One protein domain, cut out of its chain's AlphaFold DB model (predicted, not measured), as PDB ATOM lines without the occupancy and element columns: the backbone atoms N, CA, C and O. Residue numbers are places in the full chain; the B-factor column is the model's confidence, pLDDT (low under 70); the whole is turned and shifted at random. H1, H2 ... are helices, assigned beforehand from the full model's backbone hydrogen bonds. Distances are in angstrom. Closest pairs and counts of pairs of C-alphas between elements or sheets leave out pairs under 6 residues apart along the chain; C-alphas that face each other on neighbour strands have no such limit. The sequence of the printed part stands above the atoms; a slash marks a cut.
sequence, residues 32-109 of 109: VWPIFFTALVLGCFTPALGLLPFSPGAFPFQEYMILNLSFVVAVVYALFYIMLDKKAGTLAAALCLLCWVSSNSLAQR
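This is residues 32 to 109 of the 109 residues of an uncharacterized protein of Picea sitchensis (UniProt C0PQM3). H2 and H3 lie side by side as a long hairpin, and H1 packs slantwise on both, making a three-helix up-and-down bundle, each helix running against the one before. The long loop from H1 to H2 sticks out with residues 55 to 60, and the hairpin's turn with residues 83 to 88. The printed part has 78 residues, helices H1, H2, H3 in that order and no named strand; it is all helix in class and compact, radius of gyration of the C-alphas 12.4 A, spanning 33 by 26 by 19 A.

Find C-alpha 32 at (30.239, 21.020, -14.863); H1 runs from there to residue 44, 18.6 A. H2, residues 69 to 84, covers 22.6 A. H3, residues 86 to 107, covers 31.1 A and ends at C-alpha 107, (14.952, 33.488, -11.356).

H1 touches H2 with residues 39 to 44 alone, closest C-alphas Gly 43 and Ser 70, 4.6 A; this helical hairpin has a shallow tilt of 32 degrees, only just short of steep, opposite ways. H1 touches H3 at Val 41 and Ser 103, closest C-alphas 4.8 A, a steep tilt of 43 degrees, the same way. H2 and H3, also a helical hairpin, touch at Ala 78 and Ala 93, closest C-alphas 3.9 A, a shallow tilt of 12 degrees, opposite ways. In H1, H2 and H3 every O i to N i+4 pair is within hydrogen-bond range.

The farthest C-alphas, Asp 85 and Arg 109, are 35.5 A apart. The printed part has no cut; the link H1 to H2 is long, H2 to H3 tight. No printed residue is under 70 in pLDDT.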
ATOM      1  N   VAL A  32      31.340  21.850 -15.383       95.56
ATOM      2  CA  VAL A  32      30.239  21.020 -14.863       95.56
ATOM      3  C   VAL A  32      29.291  21.824 -13.977       95.56
ATOM      4  O   VAL A  32      28.077  21.749 -14.160       95.56
ATOM      5  N   TRP A  33      29.813  22.622 -13.043       95.56
ATOM      6  CA  TRP A  33      28.952  23.348 -12.108       95.56
ATOM      7  C   TRP A  33      28.145  24.487 -12.766       95.56
ATOM      8  O   TRP A  33      26.979  24.626 -12.400       95.56
ATOM      9  N   PRO A  34      28.641  25.255 -13.766       97.69
ATOM     10  CA  PRO A  34      27.817  26.232 -14.472       97.69
ATOM     11  C   PRO A  34      26.722  25.574 -15.314       97.69
ATOM     12  O   PRO A  34      25.613  26.095 -15.359       97.69
ATOM     13  N   ILE A  35      26.999  24.426 -15.949       98.06
ATOM     14  CA  ILE A  35      25.977  23.656 -16.681       98.06
ATOM     15  C   ILE A  35      24.890  23.179 -15.716       98.06
ATOM     16  O   ILE A  35      23.699  23.306 -15.989       98.06
ATOM     17  N   PHE A  36      25.302  22.657 -14.563       98.31
ATOM     18  CA  PHE A  36      24.378  22.266 -13.512       98.31
ATOM     19  C   PHE A  36      23.536  23.457 -13.028       98.31
ATOM     20  O   PHE A  36      22.313  23.365 -12.963       98.31
ATOM     21  N   PHE A  37      24.172  24.600 -12.762       98.56
ATOM     22  CA  PHE A  37      23.501  25.830 -12.348       98.56
ATOM     23  C   PHE A  37      22.459  26.306 -13.367       98.56
ATOM     24  O   PHE A  37      21.326  26.595 -12.983       98.56
ATOM     25  N   THR A  38      22.792  26.363 -14.658       98.12
ATOM     26  CA  THR A  38      21.834  26.803 -15.687       98.12
ATOM     27  C   THR A  38      20.668  25.829 -15.836       98.12
ATOM     28  O   THR A  38      19.530  26.269 -15.996       98.12
ATOM     29  N   ALA A  39      20.908  24.522 -15.695       98.25
ATOM     30  CA  ALA A  39      19.834  23.533 -15.640       98.25
ATOM     31  C   ALA A  39      18.907  23.755 -14.430       98.25
ATOM     32  O   ALA A  39      17.686  23.667 -14.573       98.25
ATOM     33  N   LEU A  40      19.456  24.104 -13.258       98.62
ATOM     34  CA  LEU A  40      18.643  24.457 -12.089       98.62
ATOM     35  C   LEU A  40      17.810  25.719 -12.321       98.62
ATOM     36  O   LEU A  40      16.634  25.707 -11.975       98.62
ATOM     37  N   VAL A  41      18.369  26.758 -12.956       98.44
ATOM     38  CA  VAL A  41      17.619  27.980 -13.313       98.44
ATOM     39  C   VAL A  41      16.398  27.644 -14.169       98.44
ATOM     40  O   VAL A  41      15.311  28.144 -13.898       98.44
ATOM     41  N   LEU A  42      16.532  26.750 -15.156       97.81
ATOM     42  CA  LEU A  42      15.379  26.269 -15.929       97.81
ATOM     43  C   LEU A  42      14.369  25.527 -15.037       97.81
ATOM     44  O   LEU A  42      13.161  25.728 -15.158       97.81
ATOM     45  N   GLY A  43      14.862  24.706 -14.106       97.56
ATOM     46  CA  GLY A  43      14.042  24.007 -13.117       97.56
ATOM     47  C   GLY A  43      13.296  24.928 -12.142       97.56
ATOM     48  O   GLY A  43      12.258  24.520 -11.615       97.56
ATOM     49  N   CYS A  44      13.765  26.162 -11.919       97.19
ATOM     50  CA  CYS A  44      13.107  27.128 -11.034       97.19
ATOM     51  C   CYS A  44      11.706  27.530 -11.517       97.19
ATOM     52  O   CYS A  44      10.852  27.856 -10.698       97.19
ATOM     53  N   PHE A  45      11.449  27.461 -12.827       96.44
ATOM     54  CA  PHE A  45      10.159  27.828 -13.430       96.44
ATOM     55  C   PHE A  45       9.101  26.716 -13.357       96.44
ATOM     56  O   PHE A  45       8.030  26.824 -13.952       96.44
ATOM     57  N   THR A  46       9.387  25.636 -12.632       97.00
ATOM     58  CA  THR A  46       8.395  24.600 -12.327       97.00
ATOM     59  C   THR A  46       7.546  24.987 -11.111       97.00
ATOM     60  O   THR A  46       8.012  25.755 -10.263       97.00
ATOM     61  N   PRO A  47       6.306  24.469 -10.985       94.94
ATOM     62  CA  PRO A  47       5.466  24.749  -9.824       94.94
ATOM     63  C   PRO A  47       6.162  24.404  -8.505       94.94
ATOM     64  O   PRO A  47       6.859  23.391  -8.400       94.94
ATOM     65  N   ALA A  48       5.935  25.228  -7.482       93.19
ATOM     66  CA  ALA A  48       6.390  24.917  -6.136       93.19
ATOM     67  C   ALA A  48       5.699  23.637  -5.629       93.19
ATOM     68  O   ALA A  48       4.478  23.504  -5.675       93.19
ATOM     69  N   LEU A  49       6.506  22.705  -5.136       91.62
ATOM     70  CA  LEU A  49       6.111  21.447  -4.508       91.62
ATOM     71  C   LEU A  49       5.759  21.635  -3.026       91.62
ATOM     72  O   LEU A  49       5.097  20.785  -2.437       91.62
ATOM     73  N   GLY A  50       6.206  22.732  -2.411       85.00
ATOM     74  CA  GLY A  50       5.903  23.052  -1.023       85.00
ATOM     75  C   GLY A  50       6.687  24.247  -0.493       85.00
ATOM     76  O   GLY A  50       7.469  24.877  -1.206       85.00
ATOM     77  N   LEU A  51       6.471  24.535   0.787       79.69
ATOM     78  CA  LEU A  51       7.216  25.536   1.541       79.69
ATOM     79  C   LEU A  51       8.140  24.847   2.539       79.69
ATOM     80  O   LEU A  51       7.863  23.746   3.018       79.69
ATOM     81  N   LEU A  52       9.226  25.529   2.879       86.12
ATOM     82  CA  LEU A  52      10.080  25.118   3.978       86.12
ATOM     83  C   LEU A  52       9.294  25.121   5.304       86.12
ATOM     84  O   LEU A  52       8.662  26.130   5.621       86.12
ATOM     85  N   PRO A  53       9.356  24.045   6.114       86.50
ATOM     86  CA  PRO A  53       8.634  23.938   7.383       86.50
ATOM     87  C   PRO A  53       9.354  24.692   8.517       86.50
ATOM     88  O   PRO A  53       9.528  24.171   9.616       86.50
ATOM     89  N   PHE A  54       9.814  25.913   8.247       89.19
ATOM     90  CA  PHE A  54      10.595  26.725   9.174       89.19
ATOM     91  C   PHE A  54      10.025  28.138   9.256       89.19
ATOM     92  O   PHE A  54       9.539  28.681   8.262       89.19
ATOM     93  N   SER A  55      10.094  28.747  10.441       90.19
ATOM     94  CA  SER A  55       9.653  30.128  10.644       90.19
ATOM     95  C   SER A  55      10.393  31.087   9.699       90.19
ATOM     96  O   SER A  55      11.564  30.846   9.393       90.19
ATOM     97  N   PRO A  56       9.753  32.171   9.225       87.88
ATOM     98  CA  PRO A  56      10.439  33.197   8.443       87.88
ATOM     99  C   PRO A  56      11.667  33.744   9.187       87.88
ATOM    100  O   PRO A  56      11.569  34.090  10.363       87.88
ATOM    101  N   GLY A  57      12.813  33.813   8.507       88.75
ATOM    102  CA  GLY A  57      14.080  34.289   9.072       88.75
ATOM    103  C   GLY A  57      14.895  33.231   9.825       88.75
ATOM    104  O   GLY A  57      15.915  33.573  10.419       88.75
ATOM    105  N   ALA A  58      14.488  31.957   9.804       92.50
ATOM    106  CA  ALA A  58      15.251  30.865  10.415       92.50
ATOM    107  C   ALA A  58      16.604  30.624   9.721       92.50
ATOM    108  O   ALA A  58      17.551  30.173  10.365       92.50
ATOM    109  N   PHE A  59      16.700  30.933   8.423       90.12
ATOM    110  CA  PHE A  59      17.917  30.768   7.632       90.12
ATOM    111  C   PHE A  59      18.257  32.030   6.834       90.12
ATOM    112  O   PHE A  59      17.350  32.756   6.418       90.12
ATOM    113  N   PRO A  60      19.550  32.278   6.559       90.62
ATOM    114  CA  PRO A  60      19.928  33.268   5.559       90.62
ATOM    115  C   PRO A  60      19.385  32.849   4.187       90.62
ATOM    116  O   PRO A  60      19.425  31.665   3.852       90.62
ATOM    117  N   PHE A  61      18.921  33.814   3.386       92.19
ATOM    118  CA  PHE A  61      18.429  33.589   2.016       92.19
ATOM    119  C   PHE A  61      17.183  32.687   1.917       92.19
ATOM    120  O   PHE A  61      16.933  32.087   0.868       92.19
ATOM    121  N   GLN A  62      16.405  32.558   2.997       92.69
ATOM    122  CA  GLN A  62      15.220  31.697   3.061       92.69
ATOM    123  C   GLN A  62      14.172  32.036   1.988       92.69
ATOM    124  O   GLN A  62      13.477  31.142   1.508       92.69
ATOM    125  N   GLU A  63      14.092  33.297   1.567       91.62
ATOM    126  CA  GLU A  63      13.229  33.777   0.483       91.62
ATOM    127  C   GLU A  63      13.532  33.128  -0.885       91.62
ATOM    128  O   GLU A  63      12.660  33.060  -1.754       91.62
ATOM    129  N   TYR A  64      14.740  32.582  -1.063       94.25
ATOM    130  CA  TYR A  64      15.159  31.889  -2.284       94.25
ATOM    131  C   TYR A  64      15.153  30.359  -2.141       94.25
ATOM    132  O   TYR A  64      15.429  29.646  -3.102       94.25
ATOM    133  N   MET A  65      14.817  29.817  -0.968       94.69
ATOM    134  CA  MET A  65      14.771  28.371  -0.727       94.69
ATOM    135  C   MET A  65      13.431  27.760  -1.170       94.69
ATOM    136  O   MET A  65      12.682  27.190  -0.373       94.69
ATOM    137  N   ILE A  66      13.114  27.886  -2.461       94.12
ATOM    138  CA  ILE A  66      11.869  27.371  -3.045       94.12
ATOM    139  C   ILE A  66      12.002  25.876  -3.340       94.12
ATOM    140  O   ILE A  66      12.913  25.433  -4.046       94.12
ATOM    141  N   LEU A  67      11.047  25.091  -2.838       95.88
ATOM    142  CA  LEU A  67      10.976  23.655  -3.092       95.88
ATOM    143  C   LEU A  67      10.258  23.411  -4.424       95.88
ATOM    144  O   LEU A  67       9.049  23.245  -4.450       95.88
ATOM    145  N   ASN A  68      10.982  23.419  -5.539       96.00
ATOM    146  CA  ASN A  68      10.481  23.080  -6.881       96.00
ATOM    147  C   ASN A  68      11.389  22.004  -7.520       96.00
ATOM    148  O   ASN A  68      12.165  21.350  -6.816       96.00
ATOM    149  N   LEU A  69      11.332  21.795  -8.840       97.31
ATOM    150  CA  LEU A  69      12.196  20.809  -9.504       97.31
ATOM    151  C   LEU A  69      13.695  21.095  -9.299       97.31
ATOM    152  O   LEU A  69      14.471  20.150  -9.158       97.31
ATOM    153  N   SER A  70      14.106  22.368  -9.220       97.69
ATOM    154  CA  SER A  70      15.512  22.728  -8.970       97.69
ATOM    155  C   SER A  70      16.016  22.192  -7.622       97.69
ATOM    156  O   SER A  70      17.132  21.681  -7.543       97.69
ATOM    157  N   PHE A  71      15.169  22.212  -6.585       97.50
ATOM    158  CA  PHE A  71      15.479  21.635  -5.274       97.50
ATOM    159  C   PHE A  71      15.664  20.118  -5.358       97.50
ATOM    160  O   PHE A  71      16.657  19.586  -4.861       97.50
ATOM    161  N   VAL A  72      14.729  19.422  -6.015       97.62
ATOM    162  CA  VAL A  72      14.776  17.959  -6.154       97.62
ATOM    163  C   VAL A  72      16.064  17.532  -6.853       97.62
ATOM    164  O   VAL A  72      16.778  16.665  -6.352       97.62
ATOM    165  N   VAL A  73      16.396  18.177  -7.973       98.19
ATOM    166  CA  VAL A  73      17.630  17.900  -8.717       98.19
ATOM    167  C   VAL A  73      18.860  18.182  -7.847       98.19
ATOM    168  O   VAL A  73      19.754  17.341  -7.770       98.19
ATOM    169  N   ALA A  74      18.892  19.312  -7.136       98.31
ATOM    170  CA  ALA A  74      20.004  19.652  -6.252       98.31
ATOM    171  C   ALA A  74      20.236  18.634  -5.136       98.31
ATOM    172  O   ALA A  74      21.379  18.232  -4.917       98.31
ATOM    173  N   VAL A  75      19.176  18.171  -4.473       98.06
ATOM    174  CA  VAL A  75      19.279  17.163  -3.409       98.06
ATOM    175  C   VAL A  75      19.716  15.809  -3.961       98.06
ATOM    176  O   VAL A  75      20.592  15.176  -3.375       98.06
ATOM    177  N   VAL A  76      19.161  15.370  -5.096       98.12
ATOM    178  CA  VAL A  76      19.551  14.095  -5.723       98.12
ATOM    179  C   VAL A  76      21.042  14.091  -6.064       98.12
ATOM    180  O   VAL A  76      21.744  13.150  -5.695       98.12
ATOM    181  N   TYR A  77      21.551  15.154  -6.697       97.94
ATOM    182  CA  TYR A  77      22.975  15.255  -7.024       97.94
ATOM    183  C   TYR A  77      23.857  15.422  -5.782       97.94
ATOM    184  O   TYR A  77      24.922  14.811  -5.714       97.94
ATOM    185  N   ALA A  78      23.416  16.175  -4.771       98.31
ATOM    186  CA  ALA A  78      24.138  16.295  -3.507       98.31
ATOM    187  C   ALA A  78      24.325  14.929  -2.824       98.31
ATOM    188  O   ALA A  78      25.440  14.576  -2.439       98.31
ATOM    189  N   LEU A  79      23.256  14.133  -2.723       97.44
ATOM    190  CA  LEU A  79      23.317  12.784  -2.154       97.44
ATOM    191  C   LEU A  79      24.184  11.852  -3.005       97.44
ATOM    192  O   LEU A  79      25.021  11.138  -2.458       97.44
ATOM    193  N   PHE A  80      24.035  11.905  -4.331       95.12
ATOM    194  CA  PHE A  80      24.857  11.134  -5.263       95.12
ATOM    195  C   PHE A  80      26.353  11.409  -5.067       95.12
ATOM    196  O   PHE A  80      27.136  10.470  -4.930       95.12
ATOM    197  N   TYR A  81      26.753  12.681  -4.974       95.44
ATOM    198  CA  TYR A  81      28.150  13.039  -4.744       95.44
ATOM    199  C   TYR A  81      28.658  12.585  -3.372       95.44
ATOM    200  O   TYR A  81      29.754  12.036  -3.299       95.44
ATOM    201  N   ILE A  82      27.873  12.738  -2.299       96.25
ATOM    202  CA  ILE A  82      28.245  12.241  -0.959       96.25
ATOM    203  C   ILE A  82      28.448  10.719  -0.958       96.25
ATOM    204  O   ILE A  82      29.351  10.220  -0.284       96.25
ATOM    205  N   MET A  83      27.617   9.979  -1.702       93.69
ATOM    206  CA  MET A  83      27.742   8.526  -1.843       93.69
ATOM    207  C   MET A  83      28.965   8.106  -2.668       93.69
ATOM    208  O   MET A  83      29.478   7.014  -2.438       93.69
ATOM    209  N   LEU A  84      29.427   8.945  -3.603       90.50
ATOM    210  CA  LEU A  84      30.634   8.697  -4.397       90.50
ATOM    211  C   LEU A  84      31.919   8.833  -3.578       90.50
ATOM    212  O   LEU A  84      32.788   7.974  -3.654       90.50
ATOM    213  N   ASP A  85      32.049   9.917  -2.815       92.19
ATOM    214  CA  ASP A  85      33.158  10.125  -1.885       92.19
ATOM    215  C   ASP A  85      32.699  11.026  -0.738       92.19
ATOM    216  O   ASP A  85      32.164  12.112  -0.951       92.19
ATOM    217  N   LYS A  86      32.955  10.627   0.507       92.56
ATOM    218  CA  LYS A  86      32.446  11.378   1.666       92.56
ATOM    219  C   LYS A  86      33.037  12.784   1.776       92.56
ATOM    220  O   LYS A  86      32.347  13.687   2.246       92.56
ATOM    221  N   LYS A  87      34.302  12.996   1.401       93.62
ATOM    222  CA  LYS A  87      34.996  14.280   1.602       93.62
ATOM    223  C   LYS A  87      34.745  15.232   0.438       93.62
ATOM    224  O   LYS A  87      34.180  16.307   0.634       93.62
ATOM    225  N   ALA A  88      35.141  14.830  -0.765       93.25
ATOM    226  CA  ALA A  88      34.946  15.600  -1.986       93.25
ATOM    227  C   ALA A  88      33.455  15.728  -2.323       93.25
ATOM    228  O   ALA A  88      32.999  16.796  -2.729       93.25
ATOM    229  N   GLY A  89      32.676  14.677  -2.072       95.31
ATOM    230  CA  GLY A  89      31.238  14.688  -2.298       95.31
ATOM    231  C   GLY A  89      30.473  15.625  -1.377       95.31
ATOM    232  O   GLY A  89      29.530  16.264  -1.827       95.31
ATOM    233  N   THR A  90      30.909  15.798  -0.125       97.12
ATOM    234  CA  THR A  90      30.316  16.809   0.771       97.12
ATOM    235  C   THR A  90      30.566  18.227   0.254       97.12
ATOM    236  O   THR A  90      29.666  19.066   0.299       97.12
ATOM    237  N   LEU A  91      31.757  18.501  -0.293       96.25
ATOM    238  CA  LEU A  91      32.049  19.790  -0.929       96.25
ATOM    239  C   LEU A  91      31.174  20.013  -2.174       96.25
ATOM    240  O   LEU A  91      30.592  21.084  -2.334       96.25
ATOM    241  N   ALA A  92      31.036  18.993  -3.025       96.56
ATOM    242  CA  ALA A  92      30.165  19.054  -4.197       96.56
ATOM    243  C   ALA A  92      28.684  19.223  -3.812       96.56
ATOM    244  O   ALA A  92      27.978  20.017  -4.426       96.56
ATOM    245  N   ALA A  93      28.222  18.559  -2.751       98.12
ATOM    246  CA  ALA A  93      26.874  18.723  -2.216       98.12
ATOM    247  C   ALA A  93      26.605  20.157  -1.745       98.12
ATOM    248  O   ALA A  93      25.561  20.724  -2.071       98.12
ATOM    249  N   ALA A  94      27.559  20.777  -1.042       97.62
ATOM    250  CA  ALA A  94      27.458  22.185  -0.663       97.62
ATOM    251  C   ALA A  94      27.355  23.098  -1.899       97.62
ATOM    252  O   ALA A  94      26.532  24.014  -1.919       97.62
ATOM    253  N   LEU A  95      28.126  22.811  -2.955       97.69
ATOM    254  CA  LEU A  95      28.041  23.534  -4.225       97.69
ATOM    255  C   LEU A  95      26.681  23.338  -4.917       97.69
ATOM    256  O   LEU A  95      26.126  24.308  -5.431       97.69
ATOM    257  N   CYS A  96      26.109  22.129  -4.894       98.56
ATOM    258  CA  CYS A  96      24.770  21.866  -5.426       98.56
ATOM    259  C   CYS A  96      23.697  22.700  -4.710       98.56
ATOM    260  O   CYS A  96      22.857  23.314  -5.371       98.56
ATOM    261  N   LEU A  97      23.745  22.770  -3.374       97.75
ATOM    262  CA  LEU A  97      22.812  23.578  -2.580       97.75
ATOM    263  C   LEU A  97      23.008  25.081  -2.810       97.75
ATOM    264  O   LEU A  97      22.029  25.816  -2.938       97.75
ATOM    265  N   LEU A  98      24.259  25.538  -2.936       97.69
ATOM    266  CA  LEU A  98      24.560  26.923  -3.296       97.69
ATOM    267  C   LEU A  98      23.991  27.272  -4.678       97.69
ATOM    268  O   LEU A  98      23.369  28.324  -4.832       97.69
ATOM    269  N   CYS A  99      24.159  26.388  -5.668       98.50
ATOM    270  CA  CYS A  99      23.579  26.564  -7.000       98.50
ATOM    271  C   CYS A  99      22.051  26.635  -6.937       98.50
ATOM    272  O   CYS A  99      21.467  27.490  -7.594       98.50
ATOM    273  N   TRP A 100      21.404  25.800  -6.119       98.12
ATOM    274  CA  TRP A 100      19.952  25.824  -5.936       98.12
ATOM    275  C   TRP A 100      19.447  27.168  -5.399       98.12
ATOM    276  O   TRP A 100      18.612  27.806  -6.047       98.12
ATOM    277  N   VAL A 101      19.990  27.642  -4.276       97.12
ATOM    278  CA  VAL A 101      19.592  28.935  -3.690       97.12
ATOM    279  C   VAL A 101      19.886  30.081  -4.663       97.12
ATOM    280  O   VAL A 101      19.029  30.928  -4.914       97.12
ATOM    281  N   SER A 102      21.068  30.072  -5.286       97.69
ATOM    282  CA  SER A 102      21.473  31.113  -6.240       97.69
ATOM    283  C   SER A 102      20.597  31.125  -7.496       97.69
ATOM    284  O   SER A 102      20.277  32.192  -8.013       97.69
ATOM    285  N   SER A 103      20.180  29.953  -7.983       98.06
ATOM    286  CA  SER A 103      19.329  29.837  -9.173       98.06
ATOM    287  C   SER A 103      17.931  30.400  -8.932       98.06
ATOM    288  O   SER A 103      17.395  31.090  -9.794       98.06
ATOM    289  N   ASN A 104      17.368  30.187  -7.740       96.75
ATOM    290  CA  ASN A 104      16.091  30.782  -7.351       96.75
ATOM    291  C   ASN A 104      16.223  32.292  -7.122       96.75
ATOM    292  O   ASN A 104      15.347  33.040  -7.544       96.75
ATOM    293  N   SER A 105      17.336  32.758  -6.543       96.69
ATOM    294  CA  SER A 105      17.618  34.195  -6.425       96.69
ATOM    295  C   SER A 105      17.694  34.895  -7.782       96.69
ATOM    296  O   SER A 105      17.171  35.996  -7.940       96.69
ATOM    297  N   LEU A 106      18.308  34.252  -8.780       97.62
ATOM    298  CA  LEU A 106      18.370  34.790 -10.138       97.62
ATOM    299  C   LEU A 106      17.007  34.750 -10.841       97.62
ATOM    300  O   LEU A 106      16.652  35.719 -11.501       97.62
ATOM    301  N   ALA A 107      16.248  33.663 -10.695       95.88
ATOM    302  CA  ALA A 107      14.952  33.488 -11.356       95.88
ATOM    303  C   ALA A 107      13.856  34.448 -10.850       95.88
ATOM    304  O   ALA A 107      12.840  34.610 -11.517       95.88
ATOM    305  N   GLN A 108      14.047  35.062  -9.679       91.25
ATOM    306  CA  GLN A 108      13.128  36.045  -9.093       91.25
ATOM    307  C   GLN A 108      13.435  37.504  -9.491       91.25
ATOM    308  O   GLN A 108      12.757  38.410  -9.006       91.25
ATOM    309  N   ARG A 109      14.457  37.748 -10.321       85.00
ATOM    310  CA  ARG A 109      14.773  39.078 -10.870       85.00
ATOM    311  C   ARG A 109      14.042  39.327 -12.180       85.00
ATOM    312  O   ARG A 109      13.634  40.491 -12.377       85.00
TER     313      ARG A 109